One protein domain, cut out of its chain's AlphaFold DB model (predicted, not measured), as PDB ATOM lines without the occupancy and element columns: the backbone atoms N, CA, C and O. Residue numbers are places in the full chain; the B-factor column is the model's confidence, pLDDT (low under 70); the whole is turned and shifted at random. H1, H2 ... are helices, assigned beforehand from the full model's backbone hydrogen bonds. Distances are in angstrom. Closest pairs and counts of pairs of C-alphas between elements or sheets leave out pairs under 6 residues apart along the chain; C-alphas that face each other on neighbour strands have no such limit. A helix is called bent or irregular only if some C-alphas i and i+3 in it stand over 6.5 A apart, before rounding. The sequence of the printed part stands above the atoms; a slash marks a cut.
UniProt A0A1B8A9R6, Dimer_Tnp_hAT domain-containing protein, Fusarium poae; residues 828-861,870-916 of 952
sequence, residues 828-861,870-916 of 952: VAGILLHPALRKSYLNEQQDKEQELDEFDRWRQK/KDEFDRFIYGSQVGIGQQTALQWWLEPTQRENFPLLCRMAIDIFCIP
ATOM      1  N   VAL A 828      63.342 -87.071  39.084       87.56
ATOM      2  CA  VAL A 828      63.735 -85.737  39.571       87.56
ATOM      3  C   VAL A 828      63.137 -84.645  38.685       87.56
ATOM      4  O   VAL A 828      62.647 -83.634  39.190       87.56
ATOM      5  N   ALA A 829      63.116 -84.852  37.365       89.19
ATOM      6  CA  ALA A 829      62.497 -83.912  36.435       89.19
ATOM      7  C   ALA A 829      60.993 -83.721  36.714       89.19
ATOM      8  O   ALA A 829      60.513 -82.591  36.655       89.19
ATOM      9  N   GLY A 830      60.267 -84.783  37.087       89.31
ATOM     10  CA  GLY A 830      58.865 -84.702  37.513       89.31
ATOM     11  C   GLY A 830      58.661 -83.756  38.701       89.31
ATOM     12  O   GLY A 830      57.807 -82.873  38.641       89.31
ATOM     13  N   ILE A 831      59.502 -83.860  39.736       86.75
ATOM     14  CA  ILE A 831      59.476 -82.951  40.897       86.75
ATOM     15  C   ILE A 831      59.828 -81.517  40.496       86.75
ATOM     16  O   ILE A 831      59.137 -80.571  40.879       86.75
ATOM     17  N   LEU A 832      60.894 -81.342  39.709       87.44
ATOM     18  CA  LEU A 832      61.357 -80.019  39.293       87.44
ATOM     19  C   LEU A 832      60.316 -79.276  38.456       87.44
ATOM     20  O   LEU A 832      60.209 -78.058  38.586       87.44
ATOM     21  N   LEU A 833      59.546 -79.996  37.636       89.81
ATOM     22  CA  LEU A 833      58.470 -79.459  36.802       89.81
ATOM     23  C   LEU A 833      57.125 -79.361  37.535       89.81
ATOM     24  O   LEU A 833      56.182 -78.780  36.995       89.81
ATOM     25  N   HIS A 834      57.018 -79.886  38.758       89.56
ATOM     26  CA  HIS A 834      55.806 -79.778  39.559       89.56
ATOM     27  C   HIS A 834      55.677 -78.358  40.149       89.56
ATOM     28  O   HIS A 834      56.542 -77.944  40.930       89.56
ATOM     29  N   PRO A 835      54.600 -77.596  39.860       88.50
ATOM     30  CA  PRO A 835      54.501 -76.177  40.233       88.50
ATOM     31  C   PRO A 835      54.555 -75.889  41.740       88.50
ATOM     32  O   PRO A 835      54.989 -74.804  42.137       88.50
ATOM     33  N   ALA A 836      54.141 -76.853  42.566       85.94
ATOM     34  CA  ALA A 836      54.180 -76.739  44.024       85.94
ATOM     35  C   ALA A 836      55.489 -77.240  44.665       85.94
ATOM     36  O   ALA A 836      55.762 -76.869  45.800       85.94
ATOM     37  N   LEU A 837      56.291 -78.070  43.976       82.31
ATOM     38  CA  LEU A 837      57.489 -78.693  44.563       82.31
ATOM     39  C   LEU A 837      58.763 -77.974  44.116       82.31
ATOM     40  O   LEU A 837      59.477 -77.416  44.953       82.31
ATOM     41  N   ARG A 838      59.018 -77.941  42.798       82.44
ATOM     42  CA  ARG A 838      60.165 -77.282  42.149       82.44
ATOM     43  C   ARG A 838      61.507 -77.601  42.835       82.44
ATOM     44  O   ARG A 838      61.680 -78.642  43.460       82.44
ATOM     45  N   LYS A 839      62.484 -76.694  42.721       78.31
ATOM     46  CA  LYS A 839      63.804 -76.817  43.360       78.31
ATOM     47  C   LYS A 839      63.737 -76.767  44.891       78.31
ATOM     48  O   LYS A 839      64.562 -77.380  45.557       78.31
ATOM     49  N   SER A 840      62.742 -76.077  45.445       74.75
ATOM     50  CA  SER A 840      62.509 -75.985  46.892       74.75
ATOM     51  C   SER A 840      62.381 -77.343  47.573       74.75
ATOM     52  O   SER A 840      62.973 -77.523  48.629       74.75
ATOM     53  N   TYR A 841      61.691 -78.309  46.956       77.56
ATOM     54  CA  TYR A 841      61.577 -79.655  47.517       77.56
ATOM     55  C   TYR A 841      62.948 -80.315  47.704       77.56
ATOM     56  O   TYR A 841      63.244 -80.833  48.775       77.56
ATOM     57  N   LEU A 842      63.810 -80.251  46.684       74.56
ATOM     58  CA  LEU A 842      65.150 -80.842  46.746       74.56
ATOM     59  C   LEU A 842      66.033 -80.143  47.784       74.56
ATOM     60  O   LEU A 842      66.759 -80.815  48.508       74.56
ATOM     61  N   ASN A 843      65.938 -78.813  47.886       73.75
ATOM     62  CA  ASN A 843      66.660 -78.052  48.906       73.75
ATOM     63  C   ASN A 843      66.214 -78.458  50.324       73.75
ATOM     64  O   ASN A 843      67.056 -78.691  51.178       73.75
ATOM     65  N   GLU A 844      64.906 -78.614  50.565       68.56
ATOM     66  CA  GLU A 844      64.381 -79.047  51.868       68.56
ATOM     67  C   GLU A 844      64.793 -80.477  52.244       68.56
ATOM     68  O   GLU A 844      64.938 -80.777  53.429       68.56
ATOM     69  N   GLN A 845      64.942 -81.378  51.267       65.38
ATOM     70  CA  GLN A 845      65.461 -82.725  51.527       65.38
ATOM     71  C   GLN A 845      66.972 -82.697  51.789       65.38
ATOM     72  O   GLN A 845      67.423 -83.316  52.749       65.38
ATOM     73  N   GLN A 846      67.733 -81.910  51.017       60.97
ATOM     74  CA  GLN A 846      69.162 -81.700  51.263       60.97
ATOM     75  C   GLN A 846      69.416 -81.100  52.645       60.97
ATOM     76  O   GLN A 846      70.272 -81.608  53.352       60.97
ATOM     77  N   ASP A 847      68.648 -80.101  53.079       56.28
ATOM     78  CA  ASP A 847      68.794 -79.502  54.412       56.28
ATOM     79  C   ASP A 847      68.505 -80.510  55.545       56.28
ATOM     80  O   ASP A 847      69.096 -80.414  56.621       56.28
ATOM     81  N   LYS A 848      67.638 -81.510  55.312       58.12
ATOM     82  CA  LYS A 848      67.360 -82.608  56.263       58.12
ATOM     83  C   LYS A 848      68.453 -83.683  56.282       58.12
ATOM     84  O   LYS A 848      68.647 -84.314  57.317       58.12
ATOM     85  N   GLU A 849      69.152 -83.902  55.169       51.78
ATOM     86  CA  GLU A 849      70.316 -84.802  55.081       51.78
ATOM     87  C   GLU A 849      71.628 -84.126  55.533       51.78
ATOM     88  O   GLU A 849      72.507 -84.783  56.088       51.78
ATOM     89  N   GLN A 850      71.755 -82.807  55.345       46.94
ATOM     90  CA  GLN A 850      72.961 -81.998  55.578       46.94
ATOM     91  C   GLN A 850      73.120 -81.442  57.005       46.94
ATOM     92  O   GLN A 850      74.029 -80.643  57.248       46.94
ATOM     93  N   GLU A 851      72.364 -81.926  57.998       48.28
ATOM     94  CA  GLU A 851      72.772 -81.770  59.409       48.28
ATOM     95  C   GLU A 851      74.141 -82.444  59.711       48.28
ATOM     96  O   GLU A 851      74.653 -82.310  60.822       48.28
ATOM     97  N   LEU A 852      74.781 -83.113  58.733       51.09
ATOM     98  CA  LEU A 852      76.025 -83.879  58.894       51.09
ATOM     99  C   LEU A 852      77.253 -83.474  58.045       51.09
ATOM    100  O   LEU A 852      78.283 -84.122  58.222       51.09
ATOM    101  N   ASP A 853      77.258 -82.426  57.208       52.50
ATOM    102  CA  ASP A 853      78.537 -81.959  56.619       52.50
ATOM    103  C   ASP A 853      78.610 -80.439  56.369       52.50
ATOM    104  O   ASP A 853      77.858 -79.842  55.598       52.50
ATOM    105  N   GLU A 854      79.552 -79.789  57.053       51.50
ATOM    106  CA  GLU A 854      79.805 -78.345  57.019       51.50
ATOM    107  C   GLU A 854      80.592 -77.928  55.756       51.50
ATOM    108  O   GLU A 854      80.540 -76.772  55.321       51.50
ATOM    109  N   PHE A 855      81.280 -78.885  55.121       53.84
ATOM    110  CA  PHE A 855      82.153 -78.667  53.968       53.84
ATOM    111  C   PHE A 855      81.379 -78.391  52.667       53.84
ATOM    112  O   PHE A 855      81.755 -77.510  51.883       53.84
ATOM    113  N   ASP A 856      80.244 -79.063  52.460       53.53
ATOM    114  CA  ASP A 856      79.391 -78.867  51.281       53.53
ATOM    115  C   ASP A 856      78.723 -77.487  51.251       53.53
ATOM    116  O   ASP A 856      78.610 -76.860  50.188       53.53
ATOM    117  N   ARG A 857      78.390 -76.964  52.436       55.75
ATOM    118  CA  ARG A 857      77.822 -75.623  52.630       55.75
ATOM    119  C   ARG A 857      78.802 -74.522  52.223       55.75
ATOM    120  O   ARG A 857      78.407 -73.511  51.643       55.75
ATOM    121  N   TRP A 858      80.094 -74.714  52.502       59.88
ATOM    122  CA  TRP A 858      81.154 -73.805  52.058       59.88
ATOM    123  C   TRP A 858      81.362 -73.887  50.541       59.88
ATOM    124  O   TRP A 858      81.430 -72.856  49.870       59.88
ATOM    125  N   ARG A 859      81.373 -75.101  49.978       48.06
ATOM    126  CA  ARG A 859      81.612 -75.348  48.550       48.06
ATOM    127  C   ARG A 859      80.535 -74.723  47.651       48.06
ATOM    128  O   ARG A 859      80.877 -74.045  46.686       48.06
ATOM    129  N   GLN A 860      79.248 -74.850  47.990       52.16
ATOM    130  CA  GLN A 860      78.159 -74.196  47.238       52.16
ATOM    131  C   GLN A 860      78.255 -72.661  47.249       52.16
ATOM    132  O   GLN A 860      77.931 -72.015  46.254       52.16
ATOM    133  N   LYS A 861      78.751 -72.079  48.346       54.91
ATOM    134  CA  LYS A 861      78.920 -70.628  48.502       54.91
ATOM    135  C   LYS A 861      80.055 -70.059  47.642       54.91
ATOM    136  O   LYS A 861      80.035 -68.878  47.314       54.91
ATOM    137  N   LYS A 870      68.376 -65.962  32.288       59.53
ATOM    138  CA  LYS A 870      67.394 -66.919  32.814       59.53
ATOM    139  C   LYS A 870      66.551 -67.433  31.654       59.53
ATOM    140  O   LYS A 870      65.744 -66.677  31.109       59.53
ATOM    141  N   ASP A 871      66.754 -68.685  31.269       79.56
ATOM    142  CA  ASP A 871      65.881 -69.366  30.318       79.56
ATOM    143  C   ASP A 871      64.503 -69.689  30.948       79.56
ATOM    144  O   ASP A 871      64.212 -69.339  32.100       79.56
ATOM    145  N   GLU A 872      63.594 -70.302  30.176       86.88
ATOM    146  CA  GLU A 872      62.262 -70.683  30.677       86.88
ATOM    147  C   GLU A 872      62.342 -71.556  31.938       86.88
ATOM    148  O   GLU A 872      61.509 -71.403  32.838       86.88
ATOM    149  N   PHE A 873      63.340 -72.445  31.997       84.44
ATOM    150  CA  PHE A 873      63.550 -73.388  33.086       84.44
ATOM    151  C   PHE A 873      63.999 -72.667  34.354       84.44
ATOM    152  O   PHE A 873      63.334 -72.803  35.381       84.44
ATOM    153  N   ASP A 874      65.023 -71.817  34.277       82.50
ATOM    154  CA  ASP A 874      65.491 -71.005  35.402       82.50
ATOM    155  C   ASP A 874      64.372 -70.120  35.962       82.50
ATOM    156  O   ASP A 874      64.155 -70.043  37.175       82.50
ATOM    157  N   ARG A 875      63.601 -69.468  35.087       85.69
ATOM    158  CA  ARG A 875      62.472 -68.636  35.522       85.69
ATOM    159  C   ARG A 875      61.398 -69.453  36.245       85.69
ATOM    160  O   ARG A 875      60.787 -68.939  37.182       85.69
ATOM    161  N   PHE A 876      61.159 -70.694  35.825       87.25
ATOM    162  CA  PHE A 876      60.191 -71.575  36.472       87.25
ATOM    163  C   PHE A 876      60.699 -72.094  37.822       87.25
ATOM    164  O   PHE A 876      60.030 -71.897  38.837       87.25
ATOM    165  N   ILE A 877      61.882 -72.719  37.863       82.19
ATOM    166  CA  ILE A 877      62.377 -73.422  39.059       82.19
ATOM    167  C   ILE A 877      62.730 -72.478  40.211       82.19
ATOM    168  O   ILE A 877      62.586 -72.869  41.369       82.19
ATOM    169  N   TYR A 878      63.174 -71.254  39.905       79.38
ATOM    170  CA  TYR A 878      63.486 -70.224  40.903       79.38
ATOM    171  C   TYR A 878      62.305 -69.281  41.175       79.38
ATOM    172  O   TYR A 878      62.411 -68.394  42.023       79.38
ATOM    173  N   GLY A 879      61.186 -69.437  40.460       74.62
ATOM    174  CA  GLY A 879      59.959 -68.690  40.717       74.62
ATOM    175  C   GLY A 879      59.240 -69.172  41.981       74.62
ATOM    176  O   GLY A 879      59.407 -70.315  42.408       74.62
ATOM    177  N   SER A 880      58.377 -68.328  42.552       74.44
ATOM    178  CA  SER A 880      57.579 -68.664  43.742       74.44
ATOM    179  C   SER A 880      56.704 -69.899  43.518       74.44
ATOM    180  O   SER A 880      56.038 -69.989  42.483       74.44
ATOM    181  N   GLN A 881      56.698 -70.829  44.480       77.25
ATOM    182  CA  GLN A 881      55.828 -72.010  44.469       77.25
ATOM    183  C   GLN A 881      54.366 -71.607  44.247       77.25
ATOM    184  O   GLN A 881      53.889 -70.615  44.805       77.25
ATOM    185  N   VAL A 882      53.654 -72.394  43.443       80.94
ATOM    186  CA  VAL A 882      52.239 -72.164  43.141       80.94
ATOM    187  C   VAL A 882      51.432 -73.346  43.659       80.94
ATOM    188  O   VAL A 882      51.654 -74.484  43.252       80.94
ATOM    189  N   GLY A 883      50.480 -73.072  44.549       75.81
ATOM    190  CA  GLY A 883      49.517 -74.073  44.990       75.81
ATOM    191  C   GLY A 883      48.573 -74.432  43.847       75.81
ATOM    192  O   GLY A 883      47.839 -73.575  43.362       75.81
ATOM    193  N   ILE A 884      48.579 -75.697  43.430       81.81
ATOM    194  CA  ILE A 884      47.731 -76.195  42.338       81.81
ATOM    195  C   ILE A 884      46.401 -76.789  42.833       81.81
ATOM    196  O   ILE A 884      45.648 -77.338  42.052       81.81
ATOM    197  N   GLY A 885      46.042 -76.661  44.115       80.69
ATOM    198  CA  GLY A 885      44.743 -77.132  44.616       80.69
ATOM    199  C   GLY A 885      44.522 -78.636  44.392       80.69
ATOM    200  O   GLY A 885      45.327 -79.439  44.847       80.69
ATOM    201  N   GLN A 886      43.415 -79.005  43.732       77.50
ATOM    202  CA  GLN A 886      43.067 -80.400  43.398       77.50
ATOM    203  C   GLN A 886      43.457 -80.818  41.970       77.50
ATOM    204  O   GLN A 886      43.239 -81.968  41.604       77.50
ATOM    205  N   GLN A 887      43.976 -79.903  41.146       83.56
ATOM    206  CA  GLN A 887      44.390 -80.248  39.784       83.56
ATOM    207  C   GLN A 887      45.773 -80.901  39.781       83.56
ATOM    208  O   GLN A 887      46.623 -80.609  40.620       83.56
ATOM    209  N   THR A 888      45.998 -81.772  38.802       87.19
ATOM    210  CA  THR A 888      47.299 -82.414  38.571       87.19
ATOM    211  C   THR A 888      48.290 -81.437  37.936       87.19
ATOM    212  O   THR A 888      47.898 -80.472  37.270       87.19
ATOM    213  N   ALA A 889      49.592 -81.709  38.066       89.38
ATOM    214  CA  ALA A 889      50.619 -80.905  37.404       89.38
ATOM    215  C   ALA A 889      50.434 -80.856  35.876       89.38
ATOM    216  O   ALA A 889      50.605 -79.798  35.273       89.38
ATOM    217  N   LEU A 890      50.007 -81.962  35.251       90.88
ATOM    218  CA  LEU A 890      49.700 -81.993  33.818       90.88
ATOM    219  C   LEU A 890      48.573 -81.022  33.448       90.88
ATOM    220  O   LEU A 890      48.702 -80.281  32.477       90.88
ATOM    221  N   GLN A 891      47.477 -81.013  34.214       91.00
ATOM    222  CA  GLN A 891      46.353 -80.104  33.968       91.00
ATOM    223  C   GLN A 891      46.795 -78.641  34.046       91.00
ATOM    224  O   GLN A 891      46.440 -77.862  33.164       91.00
ATOM    225  N   TRP A 892      47.639 -78.304  35.026       92.56
ATOM    226  CA  TRP A 892      48.224 -76.970  35.152       92.56
ATOM    227  C   TRP A 892      49.074 -76.594  33.926       92.56
ATOM    228  O   TRP A 892      48.913 -75.515  33.362       92.56
ATOM    229  N   TRP A 893      49.931 -77.502  33.443       92.94
ATOM    230  CA  TRP A 893      50.753 -77.276  32.244       92.94
ATOM    231  C   TRP A 893      49.947 -77.179  30.940       92.94
ATOM    232  O   TRP A 893      50.420 -76.592  29.964       92.94
ATOM    233  N   LEU A 894      48.738 -77.744  30.906       91.88
ATOM    234  CA  LEU A 894      47.829 -77.678  29.761       91.88
ATOM    235  C   LEU A 894      46.992 -76.390  29.717       91.88
ATOM    236  O   LEU A 894      46.376 -76.116  28.679       91.88
ATOM    237  N   GLU A 895      46.979 -75.590  30.790       91.62
ATOM    238  CA  GLU A 895      46.319 -74.284  30.811       91.62
ATOM    239  C   GLU A 895      46.913 -73.356  29.726       91.62
ATOM    240  O   GLU A 895      48.139 -73.247  29.606       91.62
ATOM    241  N   PRO A 896      46.080 -72.642  28.939       89.81
ATOM    242  CA  PRO A 896      46.565 -71.761  27.869       89.81
ATOM    243  C   PRO A 896      47.592 -70.727  28.343       89.81
ATOM    244  O   PRO A 896      48.603 -70.513  27.681       89.81
ATOM    245  N   THR A 897      47.374 -70.157  29.529       90.19
ATOM    246  CA  THR A 897      48.259 -69.170  30.162       90.19
ATOM    247  C   THR A 897      49.657 -69.727  30.413       90.19
ATOM    248  O   THR A 897      50.647 -69.056  30.131       90.19
ATOM    249  N   GLN A 898      49.772 -70.967  30.900       90.00
ATOM    250  CA  GLN A 898      51.076 -71.576  31.168       90.00
ATOM    251  C   GLN A 898      51.790 -71.968  29.880       90.00
ATOM    252  O   GLN A 898      53.003 -71.802  29.783       90.00
ATOM    253  N   ARG A 899      51.049 -72.413  28.861       88.69
ATOM    254  CA  ARG A 899      51.614 -72.713  27.537       88.69
ATOM    255  C   ARG A 899      52.130 -71.470  26.817       88.69
ATOM    256  O   ARG A 899      53.107 -71.571  26.083       88.69
ATOM    257  N   GLU A 900      51.495 -70.320  27.024       88.69
ATOM    258  CA  GLU A 900      51.981 -69.026  26.529       88.69
ATOM    259  C   GLU A 900      53.203 -68.543  27.315       88.69
ATOM    260  O   GLU A 900      54.172 -68.071  26.723       88.69
ATOM    261  N   ASN A 901      53.190 -68.706  28.641       86.94
ATOM    262  CA  ASN A 901      54.301 -68.295  29.492       86.94
ATOM    263  C   ASN A 901      55.550 -69.161  29.281       86.94
ATOM    264  O   ASN A 901      56.658 -68.635  29.331       86.94
ATOM    265  N   PHE A 902      55.389 -70.465  29.052       90.69
ATOM    266  CA  PHE A 902      56.466 -71.460  29.024       90.69
ATOM    267  C   PHE A 902      56.325 -72.429  27.828       90.69
ATOM    268  O   PHE A 902      56.061 -73.625  28.009       90.69
ATOM    269  N   PRO A 903      56.438 -71.938  26.583       89.00
ATOM    270  CA  PRO A 903      56.099 -72.697  25.379       89.00
ATOM    271  C   PRO A 903      56.993 -73.912  25.105       89.00
ATOM    272  O   PRO A 903      56.533 -74.859  24.455       89.00
ATOM    273  N   LEU A 904      58.245 -73.916  25.573       89.12
ATOM    274  CA  LEU A 904      59.149 -75.062  25.441       89.12
ATOM    275  C   LEU A 904      59.047 -75.977  26.658       89.12
ATOM    276  O   LEU A 904      58.906 -77.193  26.506       89.12
ATOM    277  N   LEU A 905      59.048 -75.397  27.858       90.62
ATOM    278  CA  LEU A 905      59.024 -76.165  29.100       90.62
ATOM    279  C   LEU A 905      57.709 -76.939  29.277       90.62
ATOM    280  O   LEU A 905      57.732 -78.078  29.740       90.62
ATOM    281  N   CYS A 906      56.577 -76.385  28.821       91.06
ATOM    282  CA  CYS A 906      55.298 -77.096  28.858       91.06
ATOM    283  C   CYS A 906      55.306 -78.372  28.003       91.06
ATOM    284  O   CYS A 906      54.669 -79.347  28.382       91.06
ATOM    285  N   ARG A 907      56.051 -78.419  26.887       90.62
ATOM    286  CA  ARG A 907      56.155 -79.633  26.052       90.62
ATOM    287  C   ARG A 907      56.891 -80.744  26.790       90.62
ATOM    288  O   ARG A 907      56.413 -81.872  26.821       90.62
ATOM    289  N   MET A 908      58.005 -80.398  27.437       91.19
ATOM    290  CA  MET A 908      58.763 -81.328  28.273       91.19
ATOM    291  C   MET A 908      57.925 -81.822  29.459       91.19
ATOM    292  O   MET A 908      57.922 -83.013  29.755       91.19
ATOM    293  N   ALA A 909      57.178 -80.928  30.110       92.25
ATOM    294  CA  ALA A 909      56.282 -81.299  31.197       92.25
ATOM    295  C   ALA A 909      55.165 -82.244  30.732       92.25
ATOM    296  O   ALA A 909      54.902 -83.243  31.395       92.25
ATOM    297  N   ILE A 910      54.547 -81.979  29.576       92.81
ATOM    298  CA  ILE A 910      53.528 -82.854  28.979       92.81
ATOM    299  C   ILE A 910      54.092 -84.257  28.722       92.81
ATOM    300  O   ILE A 910      53.432 -85.234  29.070       92.81
ATOM    301  N   ASP A 911      55.303 -84.365  28.166       92.19
ATOM    302  CA  ASP A 911      55.962 -85.661  27.966       92.19
ATOM    303  C   ASP A 911      56.196 -86.376  29.304       92.19
ATOM    304  O   ASP A 911      55.862 -87.544  29.453       92.19
ATOM    305  N   ILE A 912      56.710 -85.678  30.317       92.56
ATOM    306  CA  ILE A 912      57.058 -86.298  31.604       92.56
ATOM    307  C   ILE A 912      55.819 -86.747  32.386       92.56
ATOM    308  O   ILE A 912      55.776 -87.876  32.872       92.56
ATOM    309  N   PHE A 913      54.791 -85.902  32.493       92.00
ATOM    310  CA  PHE A 913      53.603 -86.212  33.294       92.00
ATOM    311  C   PHE A 913      52.652 -87.220  32.632       92.00
ATOM    312  O   PHE A 913      51.699 -87.659  33.273       92.00
ATOM    313  N   CYS A 914      52.898 -87.617  31.378       90.88
ATOM    314  CA  CYS A 914      52.172 -88.718  30.741       90.88
ATOM    315  C   CYS A 914      52.876 -90.079  30.865       90.88
ATOM    316  O   CYS A 914      52.345 -91.089  30.400       90.88
ATOM    317  N   ILE A 915      54.039 -90.132  31.527       92.94
ATOM    318  CA  ILE A 915      54.727 -91.383  31.845       92.94
ATOM    319  C   ILE A 915      54.001 -92.080  33.005       92.94
ATOM    320  O   ILE A 915      53.903 -91.516  34.099       92.94
ATOM    321  N   PRO A 916      53.534 -93.324  32.826       90.81
ATOM    322  CA  PRO A 916      52.899 -94.065  33.904       90.81
ATOM    323  C   PRO A 916      53.944 -94.544  34.929       90.81
ATOM    324  O   PRO A 916      54.958 -95.129  34.540       90.81
TER     325      PRO A 916
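AT A GLANCE: This is residues 828 to 861 and 870 to 916 of the 952 residues of the protein "Dimer_Tnp_hAT domain-containing protein" of Fusarium poae (UniProt A0A1B8A9R6). A loose cluster of short helices, H1, H4, H5, H6 and H7, has one longer helix, H2, running out from it as an arm, with H3 at the arm's far end. In the cluster H7 packs on H1 and H5, while residues 848 to 856 of the arm region stick out. The printed part has 81 residues with seven named helices, H1 to H7 in chain order, and no named strand; its class is all helix. The whole is loose, with a radius of gyration of the C-alphas of 14.8 A, and elongated, spanning 44 by 27 by 22 A.

HOW THE PARTS SIT: H2, residues 838 to 852, touches H1, residues 828 to 833, only at the corner by their link, with residues 838 to 841 alone; their closest C-alphas, of Leu 832 and Arg 838, are 4.1 A apart. H2 and H3, residues 854 to 861, meet only through their link. H1 touches H7, residues 905 to 913, at a steep tilt of 50 degrees, opposite ways; the closest C-alphas, of Leu 833 and Ala 909, are 6.3 A apart. H7 touches H5, residues 889 to 894, at a steep tilt of 46 degrees, opposite ways, closest at the C-alphas of Trp 893 and Cys 906, 5.7 A. H6, residues 896 to 901, is close to H7 but not clearly touching, with the C-alphas of Arg 899 and Cys 906 closest at 5.9 A. H4, residues 872 to 877, is close to H2 but not clearly touching, with the C-alphas of Arg 838 and Ile 877 closest at 5.4 A. Every O i to N i+4 pair is within hydrogen-bond range in H1, H4, H5, H6 and H7, against 8 of 11 in H2 and 2 of 4 in H3.

IN THESE COORDINATES: H1 begins at C-alpha 828 (63.735, -85.737, 39.571). H2 is 24.0 A long and only just irregular: C-alphas 849 and 852 are 6.9 A apart. H3 is 11.5 A long. H7 is 12.2 A long and ends at C-alpha 913 (53.603, -86.212, 33.294).

THE WHOLE: The two C-alphas farthest apart, of Glu 854 and Pro 896, are 44.7 A apart. Residues 862 to 869 are not printed, and C-alphas 861 and 870 stand 19.8 A apart across this cut. H4 to H5 is a long link of 11 residues. The pLDDT is under 70 in residues 844 to 861 and residue 870.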